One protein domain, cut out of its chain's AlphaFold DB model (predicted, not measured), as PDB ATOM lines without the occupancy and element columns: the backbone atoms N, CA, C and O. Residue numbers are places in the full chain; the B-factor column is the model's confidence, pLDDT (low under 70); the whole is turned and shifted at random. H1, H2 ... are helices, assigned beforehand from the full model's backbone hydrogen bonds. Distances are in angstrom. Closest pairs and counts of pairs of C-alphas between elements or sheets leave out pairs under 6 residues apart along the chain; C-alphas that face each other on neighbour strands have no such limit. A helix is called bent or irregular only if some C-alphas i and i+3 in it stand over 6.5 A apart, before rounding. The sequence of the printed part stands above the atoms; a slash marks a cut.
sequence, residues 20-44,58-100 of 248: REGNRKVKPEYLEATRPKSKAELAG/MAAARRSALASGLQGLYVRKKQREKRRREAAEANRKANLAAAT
ATOM      1  N   ARG A  20     144.287 150.693  90.246       87.12
ATOM      2  CA  ARG A  20     143.062 151.361  90.722       87.12
ATOM      3  C   ARG A  20     142.012 150.390  91.278       87.12
ATOM      4  O   ARG A  20     141.318 150.735  92.221       87.12
ATOM      5  N   GLU A  21     141.895 149.188  90.709       81.81
ATOM      6  CA  GLU A  21     140.902 148.186  91.143       81.81
ATOM      7  C   GLU A  21     141.400 147.314  92.306       81.81
ATOM      8  O   GLU A  21     140.603 146.686  93.010       81.81
ATOM      9  N   GLY A  22     142.718 147.261  92.520       85.81
ATOM     10  CA  GLY A  22     143.328 146.571  93.652       85.81
ATOM     11  C   GLY A  22     142.959 145.086  93.720       85.81
ATOM     12  O   GLY A  22     143.225 144.320  92.794       85.81
ATOM     13  N   ASN A  23     142.383 144.667  94.851       90.56
ATOM     14  CA  ASN A  23     142.006 143.279  95.136       90.56
ATOM     15  C   ASN A  23     140.504 142.989  94.982       90.56
ATOM     16  O   ASN A  23     140.073 141.899  95.356       90.56
ATOM     17  N   ARG A  24     139.708 143.920  94.430       92.25
ATOM     18  CA  ARG A  24     138.241 143.796  94.340       92.25
ATOM     19  C   ARG A  24     137.792 142.452  93.763       92.25
ATOM     20  O   ARG A  24     136.931 141.803  94.339       92.25
ATOM     21  N   LYS A  25     138.416 142.015  92.664       90.56
ATOM     22  CA  LYS A  25     138.050 140.791  91.927       90.56
ATOM     23  C   LYS A  25     138.344 139.480  92.668       90.56
ATOM     24  O   LYS A  25     137.902 138.428  92.231       90.56
ATOM     25  N   VAL A  26     139.115 139.528  93.754       92.44
ATOM     26  CA  VAL A  26     139.517 138.344  94.537       92.44
ATOM     27  C   VAL A  26     138.691 138.220  95.819       92.44
ATOM     28  O   VAL A  26     138.734 137.189  96.483       92.44
ATOM     29  N   LYS A  27     137.930 139.263  96.176       92.88
ATOM     30  CA  LYS A  27     137.056 139.246  97.348       92.88
ATOM     31  C   LYS A  27     135.914 138.237  97.156       92.88
ATOM     32  O   LYS A  27     135.407 138.121  96.036       92.88
ATOM     33  N   PRO A  28     135.476 137.558  98.231       90.44
ATOM     34  CA  PRO A  28     134.373 136.601  98.161       90.44
ATOM     35  C   PRO A  28     133.089 137.258  97.636       90.44
ATOM     36  O   PRO A  28     132.472 136.721  96.725       90.44
ATOM     37  N   GLU A  29     132.787 138.480  98.082       92.81
ATOM     38  CA  GLU A  29     131.638 139.284  97.632       92.81
ATOM     39  C   GLU A  29     131.563 139.416  96.105       92.81
ATOM     40  O   GLU A  29     130.511 139.241  95.495       92.81
ATOM     41  N   TYR A  30     132.700 139.694  95.455       92.12
ATOM     42  CA  TYR A  30     132.759 139.817  94.000       92.12
ATOM     43  C   TYR A  30     132.544 138.464  93.323       92.12
ATOM     44  O   TYR A  30     131.838 138.379  92.318       92.12
ATOM     45  N   LEU A  31     133.154 137.405  93.860       90.44
ATOM     46  CA  LEU A  31     133.033 136.055  93.316       90.44
ATOM     47  C   LEU A  31     131.622 135.494  93.468       90.44
ATOM     48  O   LEU A  31     131.219 134.708  92.623       90.44
ATOM     49  N   GLU A  32     130.880 135.871  94.503       89.75
ATOM     50  CA  GLU A  32     129.482 135.476  94.681       89.75
ATOM     51  C   GLU A  32     128.553 136.306  93.790       89.75
ATOM     52  O   GLU A  32     127.728 135.740  93.072       89.75
ATOM     53  N   ALA A  33     128.755 137.627  93.735       92.31
ATOM     54  CA  ALA A  33     127.940 138.533  92.927       92.31
ATOM     55  C   ALA A  33     128.072 138.284  91.415       92.31
ATOM     56  O   ALA A  33     127.090 138.331  90.681       92.31
ATOM     57  N   THR A  34     129.281 137.990  90.928       91.25
ATOM     58  CA  THR A  34     129.517 137.721  89.494       91.25
ATOM     59  C   THR A  34     129.056 136.338  89.051       91.25
ATOM     60  O   THR A  34     129.096 136.016  87.861       91.25
ATOM     61  N   ARG A  35     128.655 135.493  90.001       87.81
ATOM     62  CA  ARG A  35     128.544 134.057  89.793       87.81
ATOM     63  C   ARG A  35     127.424 133.414  90.624       87.81
ATOM     64  O   ARG A  35     127.672 132.401  91.294       87.81
ATOM     65  N   PRO A  36     126.201 133.963  90.587       90.94
ATOM     66  CA  PRO A  36     125.101 133.414  91.357       90.94
ATOM     67  C   PRO A  36     124.760 131.997  90.880       90.94
ATOM     68  O   PRO A  36     124.920 131.640  89.707       90.94
ATOM     69  N   LYS A  37     124.287 131.168  91.809       91.50
ATOM     70  CA  LYS A  37     123.615 129.909  91.471       91.50
ATOM     71  C   LYS A  37     122.185 130.213  91.020       91.50
ATOM     72  O   LYS A  37     121.628 131.253  91.374       91.50
ATOM     73  N   SER A  38     121.585 129.323  90.232       90.25
ATOM     74  CA  SER A  38     120.177 129.490  89.857       90.25
ATOM     75  C   SER A  38     119.282 129.358  91.095       90.25
ATOM     76  O   SER A  38     119.631 128.665  92.049       90.25
ATOM     77  N   LYS A  39     118.100 129.989  91.084       89.88
ATOM     78  CA  LYS A  39     117.143 129.891  92.201       89.88
ATOM     79  C   LYS A  39     116.755 128.437  92.506       89.88
ATOM     80  O   LYS A  39     116.639 128.076  93.669       89.88
ATOM     81  N   ALA A  40     116.625 127.600  91.474       87.81
ATOM     82  CA  ALA A  40     116.328 126.174  91.617       87.81
ATOM     83  C   ALA A  40     117.498 125.379  92.230       87.81
ATOM     84  O   ALA A  40     117.269 124.505  93.060       87.81
ATOM     85  N   GLU A  41     118.748 125.709  91.870       88.44
ATOM     86  CA  GLU A  41     119.951 125.113  92.476       88.44
ATOM     87  C   GLU A  41     120.108 125.550  93.945       88.44
ATOM     88  O   GLU A  41     120.506 124.746  94.783       88.44
ATOM     89  N   LEU A  42     119.755 126.798  94.275       89.50
ATOM     90  CA  LEU A  42     119.734 127.305  95.654       89.50
ATOM     91  C   LEU A  42     118.629 126.665  96.501       89.50
ATOM     92  O   LEU A  42     118.856 126.379  97.670       89.50
ATOM     93  N   ALA A  43     117.463 126.410  95.906       90.38
ATOM     94  CA  ALA A  43     116.342 125.728  96.550       90.38
ATOM     95  C   ALA A  43     116.518 124.196  96.638       90.38
ATOM     96  O   ALA A  43     115.617 123.511  97.113       90.38
ATOM     97  N   GLY A  44     117.640 123.644  96.154       88.69
ATOM     98  CA  GLY A  44     117.933 122.209  96.219       88.69
ATOM     99  C   GLY A  44     117.096 121.332  95.280       88.69
ATOM    100  O   GLY A  44     117.044 120.120  95.466       88.69
ATOM    101  N   MET A  58     128.408 122.465  83.764       94.81
ATOM    102  CA  MET A  58     129.249 123.439  83.056       94.81
ATOM    103  C   MET A  58     129.355 124.763  83.813       94.81
ATOM    104  O   MET A  58     130.434 125.358  83.875       94.81
ATOM    105  N   ALA A  59     128.254 125.220  84.414       94.31
ATOM    106  CA  ALA A  59     128.263 126.387  85.277       94.31
ATOM    107  C   ALA A  59     129.201 126.137  86.459       94.31
ATOM    108  O   ALA A  59     130.152 126.893  86.621       94.31
ATOM    109  N   ALA A  60     129.030 125.048  87.215       93.62
ATOM    110  CA  ALA A  60     129.901 124.702  88.338       93.62
ATOM    111  C   ALA A  60     131.397 124.656  87.960       93.62
ATOM    112  O   ALA A  60     132.221 125.208  88.691       93.62
ATOM    113  N   ALA A  61     131.742 124.102  86.791       95.75
ATOM    114  CA  ALA A  61     133.116 124.068  86.284       95.75
ATOM    115  C   ALA A  61     133.668 125.466  85.945       95.75
ATOM    116  O   ALA A  61     134.758 125.837  86.380       95.75
ATOM    117  N   ARG A  62     132.905 126.299  85.221       94.62
ATOM    118  CA  ARG A  62     133.287 127.705  84.962       94.62
ATOM    119  C   ARG A  62     133.429 128.476  86.260       94.62
ATOM    120  O   ARG A  62     134.302 129.335  86.389       94.62
ATOM    121  N   ARG A  63     132.567 128.156  87.227       93.81
ATOM    122  CA  ARG A  63     132.589 128.790  88.522       93.81
ATOM    123  C   ARG A  63     133.912 128.504  89.217       93.81
ATOM    124  O   ARG A  63     134.633 129.457  89.527       93.81
ATOM    125  N   SER A  64     134.237 127.237  89.449       93.75
ATOM    126  CA  SER A  64     135.475 126.843  90.127       93.75
ATOM    127  C   SER A  64     136.717 127.387  89.410       93.75
ATOM    128  O   SER A  64     137.579 127.957  90.077       93.75
ATOM    129  N   ALA A  65     136.755 127.333  88.073       95.75
ATOM    130  CA  ALA A  65     137.855 127.859  87.262       95.75
ATOM    131  C   ALA A  65     138.046 129.381  87.396       95.75
ATOM    132  O   ALA A  65     139.179 129.857  87.477       95.75
ATOM    133  N   LEU A  66     136.961 130.164  87.453       93.94
ATOM    134  CA  LEU A  66     137.050 131.616  87.644       93.94
ATOM    135  C   LEU A  66     137.636 131.964  89.018       93.94
ATOM    136  O   LEU A  66     138.504 132.831  89.118       93.94
ATOM    137  N   ALA A  67     137.177 131.280  90.070       93.12
ATOM    138  CA  ALA A  67     137.646 131.525  91.432       93.12
ATOM    139  C   ALA A  67     139.131 131.164  91.588       93.12
ATOM    140  O   ALA A  67     139.919 132.003  92.031       93.12
ATOM    141  N   SER A  68     139.528 129.962  91.157       94.88
ATOM    142  CA  SER A  68     140.925 129.520  91.226       94.88
ATOM    143  C   SER A  68     141.837 130.348  90.314       94.88
ATOM    144  O   SER A  68     142.943 130.715  90.715       94.88
ATOM    145  N   GLY A  69     141.361 130.726  89.124       94.94
ATOM    146  CA  GLY A  69     142.087 131.570  88.179       94.94
ATOM    147  C   GLY A  69     142.362 132.972  88.723       94.94
ATOM    148  O   GLY A  69     143.505 133.428  88.695       94.94
ATOM    149  N   LEU A  70     141.346 133.652  89.267       94.81
ATOM    150  CA  LEU A  70     141.513 134.996  89.835       94.81
ATOM    151  C   LEU A  70     142.416 134.984  91.073       94.81
ATOM    152  O   LEU A  70     143.314 135.821  91.176       94.81
ATOM    153  N   GLN A  71     142.234 134.017  91.976       94.12
ATOM    154  CA  GLN A  71     143.100 133.863  93.148       94.12
ATOM    155  C   GLN A  71     144.552 133.574  92.737       94.12
ATOM    156  O   GLN A  71     145.470 134.268  93.179       94.12
ATOM    157  N   GLY A  72     144.769 132.619  91.829       95.50
ATOM    158  CA  GLY A  72     146.100 132.238  91.359       95.50
ATOM    159  C   GLY A  72     146.837 133.375  90.646       95.50
ATOM    160  O   GLY A  72     148.003 133.645  90.943       95.50
ATOM    161  N   LEU A  73     146.164 134.094  89.741       95.44
ATOM    162  CA  LEU A  73     146.759 135.238  89.043       95.44
ATOM    163  C   LEU A  73     147.106 136.382  90.005       95.44
ATOM    164  O   LEU A  73     148.151 137.020  89.852       95.44
ATOM    165  N   TYR A  74     146.274 136.624  91.019       95.00
ATOM    166  CA  TYR A  74     146.540 137.655  92.017       95.00
ATOM    167  C   TYR A  74     147.744 137.315  92.903       95.00
ATOM    168  O   TYR A  74     148.599 138.174  93.136       95.00
ATOM    169  N   VAL A  75     147.869 136.056  93.337       95.50
ATOM    170  CA  VAL A  75     149.045 135.578  94.083       95.50
ATOM    171  C   VAL A  75     150.316 135.748  93.248       95.50
ATOM    172  O   VAL A  75     151.290 136.329  93.733       95.50
ATOM    173  N   ARG A  76     150.295 135.347  91.967       95.38
ATOM    174  CA  ARG A  76     151.427 135.547  91.041       95.38
ATOM    175  C   ARG A  76     151.799 137.023  90.908       95.38
ATOM    176  O   ARG A  76     152.982 137.365  90.953       95.38
ATOM    177  N   LYS A  77     150.805 137.909  90.785       94.12
ATOM    178  CA  LYS A  77     151.033 139.358  90.730       94.12
ATOM    179  C   LYS A  77     151.711 139.862  92.006       94.12
ATOM    180  O   LYS A  77     152.744 140.520  91.899       94.12
ATOM    181  N   LYS A  78     151.175 139.538  93.189       94.31
ATOM    182  CA  LYS A  78     151.754 139.955  94.478       94.31
ATOM    183  C   LYS A  78     153.193 139.478  94.638       94.31
ATOM    184  O   LYS A  78     154.049 140.263  95.033       94.31
ATOM    185  N   GLN A  79     153.473 138.219  94.304       96.62
ATOM    186  CA  GLN A  79     154.827 137.669  94.371       96.62
ATOM    187  C   GLN A  79     155.785 138.405  93.428       96.62
ATOM    188  O   GLN A  79     156.883 138.771  93.838       96.62
ATOM    189  N   ARG A  80     155.366 138.673  92.184       95.12
ATOM    190  CA  ARG A  80     156.165 139.436  91.217       95.12
ATOM    191  C   ARG A  80     156.445 140.859  91.703       95.12
ATOM    192  O   ARG A  80     157.576 141.324  91.604       95.12
ATOM    193  N   GLU A  81     155.432 141.552  92.219       94.38
ATOM    194  CA  GLU A  81     155.588 142.913  92.747       94.38
ATOM    195  C   GLU A  81     156.492 142.951  93.977       94.38
ATOM    196  O   GLU A  81     157.346 143.830  94.055       94.38
ATOM    197  N   LYS A  82     156.350 141.985  94.892       96.25
ATOM    198  CA  LYS A  82     157.216 141.843  96.067       96.25
ATOM    199  C   LYS A  82     158.681 141.690  95.653       96.25
ATOM    200  O   LYS A  82     159.484 142.539  96.014       96.25
ATOM    201  N   ARG A  83     158.996 140.715  94.789       97.25
ATOM    202  CA  ARG A  83     160.371 140.500  94.290       97.25
ATOM    203  C   ARG A  83     160.940 141.742  93.607       97.25
ATOM    204  O   ARG A  83     162.093 142.096  93.822       97.25
ATOM    205  N   ARG A  84     160.132 142.424  92.784       96.94
ATOM    206  CA  ARG A  84     160.561 143.655  92.104       96.94
ATOM    207  C   ARG A  84     160.871 144.771  93.100       96.94
ATOM    208  O   ARG A  84     161.846 145.486  92.898       96.94
ATOM    209  N   ARG A  85     160.037 144.948  94.128       97.00
ATOM    210  CA  ARG A  85     160.255 145.962  95.170       97.00
ATOM    211  C   ARG A  85     161.500 145.655  95.985       97.00
ATOM    212  O   ARG A  85     162.336 146.533  96.113       97.00
ATOM    213  N   GLU A  86     161.663 144.415  96.432       97.75
ATOM    214  CA  GLU A  86     162.841 143.977  97.191       97.75
ATOM    215  C   GLU A  86     164.134 144.198  96.399       97.75
ATOM    216  O   GLU A  86     165.072 144.804  96.911       97.75
ATOM    217  N   ALA A  87     164.163 143.804  95.120       97.62
ATOM    218  CA  ALA A  87     165.313 144.045  94.251       97.62
ATOM    219  C   ALA A  87     165.576 145.547  94.033       97.62
ATOM    220  O   ALA A  87     166.720 145.993  94.083       97.62
ATOM    221  N   ALA A  88     164.526 146.345  93.818       97.44
ATOM    222  CA  ALA A  88     164.665 147.788  93.638       97.44
ATOM    223  C   ALA A  88     165.175 148.485  94.909       97.44
ATOM    224  O   ALA A  88     166.016 149.377  94.823       97.44
ATOM    225  N   GLU A  89     164.696 148.078  96.082       97.94
ATOM    226  CA  GLU A  89     165.142 148.608  97.370       97.94
ATOM    227  C   GLU A  89     166.584 148.209  97.679       97.94
ATOM    228  O   GLU A  89     167.359 149.063  98.105       97.94
ATOM    229  N   ALA A  90     166.964 146.955  97.421       97.81
ATOM    230  CA  ALA A  90     168.342 146.493  97.568       97.81
ATOM    231  C   ALA A  90     169.295 147.294  96.669       97.81
ATOM    232  O   ALA A  90     170.282 147.842  97.158       97.81
ATOM    233  N   ASN A  91     168.947 147.460  95.390       97.81
ATOM    234  CA  ASN A  91     169.739 148.253  94.449       97.81
ATOM    235  C   ASN A  91     169.822 149.723  94.871       97.81
ATOM    236  O   ASN A  91     170.895 150.315  94.841       97.81
ATOM    237  N   ARG A  92     168.706 150.321  95.312       97.81
ATOM    238  CA  ARG A  92     168.697 151.706  95.801       97.81
ATOM    239  C   ARG A  92     169.628 151.875  96.999       97.81
ATOM    240  O   ARG A  92     170.376 152.846  97.038       97.81
ATOM    241  N   LYS A  93     169.574 150.955  97.966       98.12
ATOM    242  CA  LYS A  93     170.429 150.988  99.159       98.12
ATOM    243  C   LYS A  93     171.902 150.824  98.793       98.12
ATOM    244  O   LYS A  93     172.709 151.611  99.269       98.12
ATOM    245  N   ALA A  94     172.230 149.868  97.926       98.06
ATOM    246  CA  ALA A  94     173.599 149.648  97.462       98.06
ATOM    247  C   ALA A  94     174.160 150.881  96.738       98.06
ATOM    248  O   ALA A  94     175.258 151.332  97.050       98.06
ATOM    249  N   ASN A  95     173.379 151.479  95.835       97.94
ATOM    250  CA  ASN A  95     173.801 152.661  95.088       97.94
ATOM    251  C   ASN A  95     173.989 153.881  95.994       97.94
ATOM    252  O   ASN A  95     174.957 154.615  95.833       97.94
ATOM    253  N   LEU A  96     173.076 154.097  96.947       98.12
ATOM    254  CA  LEU A  96     173.200 155.194  97.904       98.12
ATOM    255  C   LEU A  96     174.437 154.996  98.782       98.12
ATOM    256  O   LEU A  96     175.230 155.919  98.908       98.12
ATOM    257  N   ALA A  97     174.630 153.786  99.316       97.94
ATOM    258  CA  ALA A  97     175.789 153.462 100.140       97.94
ATOM    259  C   ALA A  97     177.109 153.674  99.387       97.94
ATOM    260  O   ALA A  97     178.042 154.216  99.966       97.94
ATOM    261  N   ALA A  98     177.177 153.301  98.106       96.88
ATOM    262  CA  ALA A  98     178.350 153.542  97.271       96.88
ATOM    263  C   ALA A  98     178.569 155.036  96.972       96.88
ATOM    264  O   ALA A  98     179.705 155.494  96.977       96.88
ATOM    265  N   ALA A  99     177.500 155.806  96.743       97.25
ATOM    266  CA  ALA A  99     177.594 157.234  96.437       97.25
ATOM    267  C   ALA A  99     178.015 158.091  97.641       97.25
ATOM    268  O   ALA A  99     178.659 159.120  97.464       97.25
ATOM    269  N   THR A 100     177.640 157.684  98.856       97.19
ATOM    270  CA  THR A 100     178.007 158.377 100.101       97.19
ATOM    271  C   THR A 100     179.164 157.701 100.836       97.19
ATOM    272  O   THR A 100     179.423 158.035 101.991       97.19
TER     273      THR A 100
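AT A GLANCE: This is residues 20 to 44 and 58 to 100 of the 248 residues of an uncharacterized protein of Thermothielavioides terrestris (strain ATCC 38088 / NRRL 8126) (UniProt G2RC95). One long helix, H3, makes most of the length of a rod, and residues 20 to 33, of which 28 to 33 belong to the short helix H1, run loosely beside its first half. The very short helix H2 lies past the first residues of H3, in residues 39 to 44, which stick out at one end, while residues 76 to 100 stick out at the other. The printed part has 68 residues with three named helices, in the order H1, H2, H3, and no named strand; the class is all helix. It is extended, with a radius of gyration of the C-alphas of 20.2 A and spans of 70 by 20 by 15 A.

HOW THE PARTS SIT: H3, residues 58 to 99, touches no helix. H1, residues 28 to 33, is close to H3 but not clearly touching it, with 1 pair of C-alphas within 8 A; the closest are those of Leu 31 and Ala 67, 6.7 A apart. Their lines stand at a steep tilt of 42 degrees, and they run opposite ways. H2, residues 39 to 42, is apart from both H1 and H3. In H1 and H3 every O i to N i+4 pair is within hydrogen-bond range; H2 is too short for such a pair, and its 1 pair of O i and N i+3 is within range.

IN THESE COORDINATES: H3 runs 60.5 A, from C-alpha 58 at (129.249, 123.439, 83.056) to C-alpha 99 at (177.594, 157.234, 96.437), and is not bent. H1 measures 8.5 A and begins with C-alpha 28 at (134.373, 136.601, 98.161). H2 measures 5.0 A.

THE WHOLE: The two C-alphas farthest apart are those of Gly 44 and Thr 100, at 70.2 A. Residues 45 to 57 are not printed, and C-alphas 44 and 58 are 17.4 A apart across this cut, which falls in the link from H2 to H3. The link from H1 to H2 is tight, with 5 residues. The mean pLDDT of the printed part is 93.7, and no printed residue is under 70.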